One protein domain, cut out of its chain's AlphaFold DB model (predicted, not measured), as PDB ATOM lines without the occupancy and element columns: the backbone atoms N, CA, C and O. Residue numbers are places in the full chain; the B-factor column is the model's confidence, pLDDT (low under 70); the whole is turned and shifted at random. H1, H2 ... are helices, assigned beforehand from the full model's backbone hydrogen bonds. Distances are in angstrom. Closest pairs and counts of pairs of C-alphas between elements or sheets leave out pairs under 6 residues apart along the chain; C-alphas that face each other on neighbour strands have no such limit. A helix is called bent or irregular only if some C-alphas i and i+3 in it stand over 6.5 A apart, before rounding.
ATOM      1  N   HIS A  59     264.621 212.721 203.116       94.62
ATOM      2  CA  HIS A  59     264.621 213.125 201.707       94.62
ATOM      3  C   HIS A  59     263.588 214.218 201.391       94.62
ATOM      4  O   HIS A  59     263.847 215.129 200.608       94.62
ATOM      5  N   THR A  60     262.408 214.146 202.008       93.25
ATOM      6  CA  THR A  60     261.354 215.150 201.813       93.25
ATOM      7  C   THR A  60     261.746 216.501 202.418       93.25
ATOM      8  O   THR A  60     261.481 217.532 201.803       93.25
ATOM      9  N   LEU A  61     262.417 216.509 203.577       92.75
ATOM     10  CA  LEU A  61     262.952 217.730 204.186       92.75
ATOM     11  C   LEU A  61     264.090 218.341 203.353       92.75
ATOM     12  O   LEU A  61     264.105 219.557 203.172       92.75
ATOM     13  N   ASP A  62     264.969 217.523 202.768       92.50
ATOM     14  CA  ASP A  62     266.012 217.987 201.835       92.50
ATOM     15  C   ASP A  62     265.415 218.626 200.567       92.50
ATOM     16  O   ASP A  62     265.863 219.665 200.077       92.50
ATOM     17  N   LEU A  63     264.349 218.034 200.023       91.69
ATOM     18  CA  LEU A  63     263.638 218.609 198.879       91.69
ATOM     19  C   LEU A  63     262.866 219.884 199.236       91.69
ATOM     20  O   LEU A  63     262.617 220.705 198.354       91.69
ATOM     21  N   ALA A  64     262.442 220.043 200.491       88.19
ATOM     22  CA  ALA A  64     261.757 221.245 200.958       88.19
ATOM     23  C   ALA A  64     262.743 222.392 201.221       88.19
ATOM     24  O   ALA A  64     262.443 223.531 200.870       88.19
ATOM     25  N   SER A  65     263.931 222.093 201.759       87.25
ATOM     26  CA  SER A  65     264.971 223.091 202.049       87.25
ATOM     27  C   SER A  65     265.548 223.743 200.787       87.25
ATOM     28  O   SER A  65     265.998 224.885 200.828       87.25
ATOM     29  N   THR A  66     265.484 223.050 199.647       86.50
ATOM     30  CA  THR A  66     265.962 223.540 198.343       86.50
ATOM     31  C   THR A  66     264.930 224.367 197.565       86.50
ATOM     32  O   THR A  66     265.275 224.997 196.563       86.50
ATOM     33  N   ARG A  67     263.658 224.410 197.993       87.56
ATOM     34  CA  ARG A  67     262.600 225.186 197.320       87.56
ATOM     35  C   ARG A  67     262.487 226.599 197.904       87.56
ATOM     36  O   ARG A  67     262.645 226.804 199.099       87.56
ATOM     37  N   LYS A  68     262.106 227.576 197.065       73.50
ATOM     38  CA  LYS A  68     261.893 229.000 197.436       73.50
ATOM     39  C   LYS A  68     260.851 229.239 198.545       73.50
ATOM     40  O   LYS A  68     260.750 230.353 199.049       73.50
ATOM     41  N   THR A  69     260.072 228.229 198.925       67.69
ATOM     42  CA  THR A  69     259.213 228.249 200.115       67.69
ATOM     43  C   THR A  69     260.080 228.021 201.352       67.69
ATOM     44  O   THR A  69     260.174 226.903 201.853       67.69
ATOM     45  N   ALA A  70     260.779 229.069 201.786       66.31
ATOM     46  CA  ALA A  70     261.778 228.981 202.841       66.31
ATOM     47  C   ALA A  70     261.136 228.630 204.195       66.31
ATOM     48  O   ALA A  70     260.490 229.465 204.829       66.31
ATOM     49  N   MET A  71     261.339 227.396 204.662       83.31
ATOM     50  CA  MET A  71     261.284 227.117 206.097       83.31
ATOM     51  C   MET A  71     262.462 227.825 206.767       83.31
ATOM     52  O   MET A  71     263.571 227.832 206.230       83.31
ATOM     53  N   ALA A  72     262.239 228.405 207.948       91.38
ATOM     54  CA  ALA A  72     263.327 228.981 208.728       91.38
ATOM     55  C   ALA A  72     264.412 227.919 208.988       91.38
ATOM     56  O   ALA A  72     264.110 226.758 209.293       91.38
ATOM     57  N   VAL A  73     265.679 228.318 208.856       89.56
ATOM     58  CA  VAL A  73     266.844 227.420 208.964       89.56
ATOM     59  C   VAL A  73     266.851 226.678 210.303       89.56
ATOM     60  O   VAL A  73     267.105 225.474 210.339       89.56
ATOM     61  N   ASP A  74     266.470 227.355 211.388       91.75
ATOM     62  CA  ASP A  74     266.425 226.766 212.730       91.75
ATOM     63  C   ASP A  74     265.363 225.673 212.866       91.75
ATOM     64  O   ASP A  74     265.602 224.647 213.504       91.75
ATOM     65  N   VAL A  75     264.212 225.833 212.205       92.38
ATOM     66  CA  VAL A  75     263.156 224.809 212.190       92.38
ATOM     67  C   VAL A  75     263.644 223.570 211.444       92.38
ATOM     68  O   VAL A  75     263.450 222.451 211.913       92.38
ATOM     69  N   THR A  76     264.335 223.769 210.321       91.12
ATOM     70  CA  THR A  76     264.907 222.674 209.526       91.12
ATOM     71  C   THR A  76     265.966 221.912 210.327       91.12
ATOM     72  O   THR A  76     265.903 220.687 210.422       91.12
ATOM     73  N   ARG A  77     266.892 222.625 210.987       92.88
ATOM     74  CA  ARG A  77     267.918 222.020 211.855       92.88
ATOM     75  C   ARG A  77     267.293 221.238 213.017       92.88
ATOM     76  O   ARG A  77     267.724 220.120 213.291       92.88
ATOM     77  N   ASN A  78     266.262 221.787 213.661       95.19
ATOM     78  CA  ASN A  78     265.553 221.107 214.746       95.19
ATOM     79  C   ASN A  78     264.855 219.823 214.257       95.19
ATOM     80  O   ASN A  78     264.948 218.781 214.902       95.19
ATOM     81  N   MET A  79     264.223 219.850 213.077       93.12
ATOM     82  CA  MET A  79     263.602 218.655 212.491       93.12
ATOM     83  C   MET A  79     264.619 217.552 212.178       93.12
ATOM     84  O   MET A  79     264.344 216.389 212.466       93.12
ATOM     85  N   PHE A  80     265.798 217.893 211.644       94.75
ATOM     86  CA  PHE A  80     266.862 216.905 211.426       94.75
ATOM     87  C   PHE A  80     267.375 216.310 212.740       94.75
ATOM     88  O   PHE A  80     267.436 215.089 212.851       94.75
ATOM     89  N   SER A  81     267.613 217.141 213.763       95.88
ATOM     90  CA  SER A  81     268.000 216.662 215.099       95.88
ATOM     91  C   SER A  81     266.977 215.674 215.669       95.88
ATOM     92  O   SER A  81     267.344 214.633 216.205       95.88
ATOM     93  N   LYS A  82     265.675 215.953 215.511       95.69
ATOM     94  CA  LYS A  82     264.607 215.052 215.969       95.69
ATOM     95  C   LYS A  82     264.507 213.760 215.160       95.69
ATOM     96  O   LYS A  82     264.150 212.725 215.720       95.69
ATOM     97  N   LEU A  83     264.831 213.790 213.869       94.62
ATOM     98  CA  LEU A  83     264.919 212.570 213.064       94.62
ATOM     99  C   LEU A  83     266.116 211.703 213.457       94.62
ATOM    100  O   LEU A  83     265.988 210.483 213.420       94.62
ATOM    101  N   ASP A  84     267.234 212.304 213.860       95.69
ATOM    102  CA  ASP A  84     268.402 211.571 214.359       95.69
ATOM    103  C   ASP A  84     268.127 210.930 215.727       95.69
ATOM    104  O   ASP A  84     268.436 209.751 215.926       95.69
ATOM    105  N   GLU A  85     267.458 211.651 216.636       95.94
ATOM    106  CA  GLU A  85     266.951 211.089 217.899       95.94
ATOM    107  C   GLU A  85     266.008 209.897 217.638       95.94
ATOM    108  O   GLU A  85     266.141 208.843 218.261       95.94
ATOM    109  N   LEU A  86     265.087 210.026 216.673       94.12
ATOM    110  CA  LEU A  86     264.150 208.958 216.314       94.12
ATOM    111  C   LEU A  86     264.845 207.743 215.676       94.12
ATOM    112  O   LEU A  86     264.492 206.607 215.987       94.12
ATOM    113  N   ASP A  87     265.814 207.952 214.784       93.44
ATOM    114  CA  ASP A  87     266.582 206.872 214.140       93.44
ATOM    115  C   ASP A  87     267.429 206.102 215.166       93.44
ATOM    116  O   ASP A  87     267.526 204.870 215.102       93.44
ATOM    117  N   THR A  88     267.972 206.813 216.159       95.44
ATOM    118  CA  THR A  88     268.681 206.222 217.304       95.44
ATOM    119  C   THR A  88     267.722 205.387 218.153       95.44
ATOM    120  O   THR A  88     267.944 204.190 218.305       95.44
ATOM    121  N   ALA A  89     266.578 205.944 218.563       93.62
ATOM    122  CA  ALA A  89     265.576 205.220 219.351       93.62
ATOM    123  C   ALA A  89     265.018 203.973 218.630       93.62
ATOM    124  O   ALA A  89     264.822 202.921 219.238       93.62
ATOM    125  N   VAL A  90     264.784 204.051 217.313       92.62
ATOM    126  CA  VAL A  90     264.382 202.885 216.502       92.62
ATOM    127  C   VAL A  90     265.502 201.845 216.436       92.62
ATOM    128  O   VAL A  90     265.222 200.646 216.386       92.62
ATOM    129  N   THR A  91     266.764 202.275 216.422       91.56
ATOM    130  CA  THR A  91     267.915 201.368 216.449       91.56
ATOM    131  C   THR A  91     268.020 200.647 217.788       91.56
ATOM    132  O   THR A  91     268.097 199.418 217.778       91.56
ATOM    133  N   ASP A  92     267.920 201.370 218.900       93.56
ATOM    134  CA  ASP A  92     267.962 200.806 220.253       93.56
ATOM    135  C   ASP A  92     266.824 199.806 220.466       93.56
ATOM    136  O   ASP A  92     267.062 198.666 220.858       93.56
ATOM    137  N   LEU A  93     265.600 200.153 220.053       92.00
ATOM    138  CA  LEU A  93     264.451 199.249 220.135       92.00
ATOM    139  C   LEU A  93     264.634 197.972 219.297       92.00
ATOM    140  O   LEU A  93     264.180 196.893 219.682       92.00
ATOM    141  N   VAL A  94     265.293 198.059 218.136       90.00
ATOM    142  CA  VAL A  94     265.625 196.871 217.331       90.00
ATOM    143  C   VAL A  94     266.672 196.008 218.038       90.00
ATOM    144  O   VAL A  94     266.539 194.783 218.016       90.00
ATOM    145  N   ILE A  95     267.678 196.619 218.666       92.31
ATOM    146  CA  ILE A  95     268.711 195.911 219.436       92.31
ATOM    147  C   ILE A  95     268.082 195.207 220.644       92.31
ATOM    148  O   ILE A  95     268.271 194.000 220.797       92.31
ATOM    149  N   GLU A  96     267.265 195.904 221.434       93.12
ATOM    150  CA  GLU A  96     266.538 195.327 222.571       93.12
ATOM    151  C   GLU A  96     265.622 194.177 222.131       93.12
ATOM    152  O   GLU A  96     265.602 193.118 222.755       93.12
ATOM    153  N   ASN A  97     264.904 194.318 221.008       87.69
ATOM    154  CA  ASN A  97     264.058 193.235 220.498       87.69
ATOM    155  C   ASN A  97     264.878 191.995 220.103       87.69
ATOM    156  O   ASN A  97     264.435 190.868 220.322       87.69
ATOM    157  N   LEU A  98     266.067 192.187 219.523       87.75
ATOM    158  CA  LEU A  98     266.976 191.087 219.194       87.75
ATOM    159  C   LEU A  98     267.526 190.414 220.457       87.75
ATOM    160  O   LEU A  98     267.559 189.185 220.510       87.75
ATOM    161  N   GLN A  99     267.889 191.189 221.481       93.25
ATOM    162  CA  GLN A  99     268.330 190.663 222.775       93.25
ATOM    163  C   GLN A  99     267.218 189.868 223.470       93.25
ATOM    164  O   GLN A  99     267.444 188.727 223.867       93.25
ATOM    165  N   LEU A 100     265.995 190.405 223.527       91.31
ATOM    166  CA  LEU A 100     264.834 189.710 224.094       91.31
ATOM    167  C   LEU A 100     264.516 188.418 223.336       91.31
ATOM    168  O   LEU A 100     264.249 187.390 223.954       91.31
ATOM    169  N   ARG A 101     264.585 188.423 221.999       85.00
ATOM    170  CA  ARG A 101     264.428 187.195 221.200       85.00
ATOM    171  C   ARG A 101     265.500 186.162 221.528       85.00
ATOM    172  O   ARG A 101     265.172 184.986 221.644       85.00
ATOM    173  N   SER A 102     266.750 186.593 221.690       90.62
ATOM    174  CA  SER A 102     267.844 185.708 222.099       90.62
ATOM    175  C   SER A 102     267.577 185.092 223.474       90.62
ATOM    176  O   SER A 102     267.695 183.879 223.614       90.62
ATOM    177  N   GLN A 103     267.148 185.891 224.455       91.31
ATOM    178  CA  GLN A 103     266.809 185.415 225.801       91.31
ATOM    179  C   GLN A 103     265.623 184.442 225.798       91.31
ATOM    180  O   GLN A 103     265.648 183.439 226.504       91.31
TER     181      GLN A 103
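This is residues 59 to 103 of the 633 residues of the protein "CCHC-type domain-containing protein" of Acyrthosiphon pisum (UniProt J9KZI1). One long helix, H2, makes nearly the whole length of this domain, and a short helix, H1, folds back beside its first part, so that the two make a lopsided J with one long arm. Residues 81 to 103, which belong to H2, stick out free of the rest. The printed part has 45 residues with two named helices, H1 then H2, and no named strand; the class is all helix. It is extended, with a radius of gyration of the C-alphas of 15.9 A, and its C-alphas span 52 by 16 by 7 A, a rod.

Find C-alpha 73 at (266.844, 227.420, 208.964); from there H2, residues 73 to 103, runs to C-alpha 103 at (266.809, 185.415, 225.801), 45.3 A away. Then go back to C-alpha 59 at (264.621, 213.125, 201.707), where H1, residues 59 to 65, begins; its first and last C-alphas are 10.0 A apart.

Look from H2 to H1 and you find them close but not clearly touching, with 2 pairs of C-alphas within 8 A. Their closest C-alphas are those of Ser 65 and Thr 76, 7.5 A apart. Their lines stand at a shallow tilt of 14 degrees, and they run opposite ways. In H2 and H1, every O i to N i+4 pair is within hydrogen-bond range. Neither helix is bent.

The two C-alphas farthest apart are those of Lys 68 and Gln 103, at 52.2 A. The printed part has no cut, and the link from H1 to H2, 7 residues, is short. Read the B-factor column for the model's confidence: the mean pLDDT of the printed part is 90.3, and residues 69 to 70, in that link, are under 70.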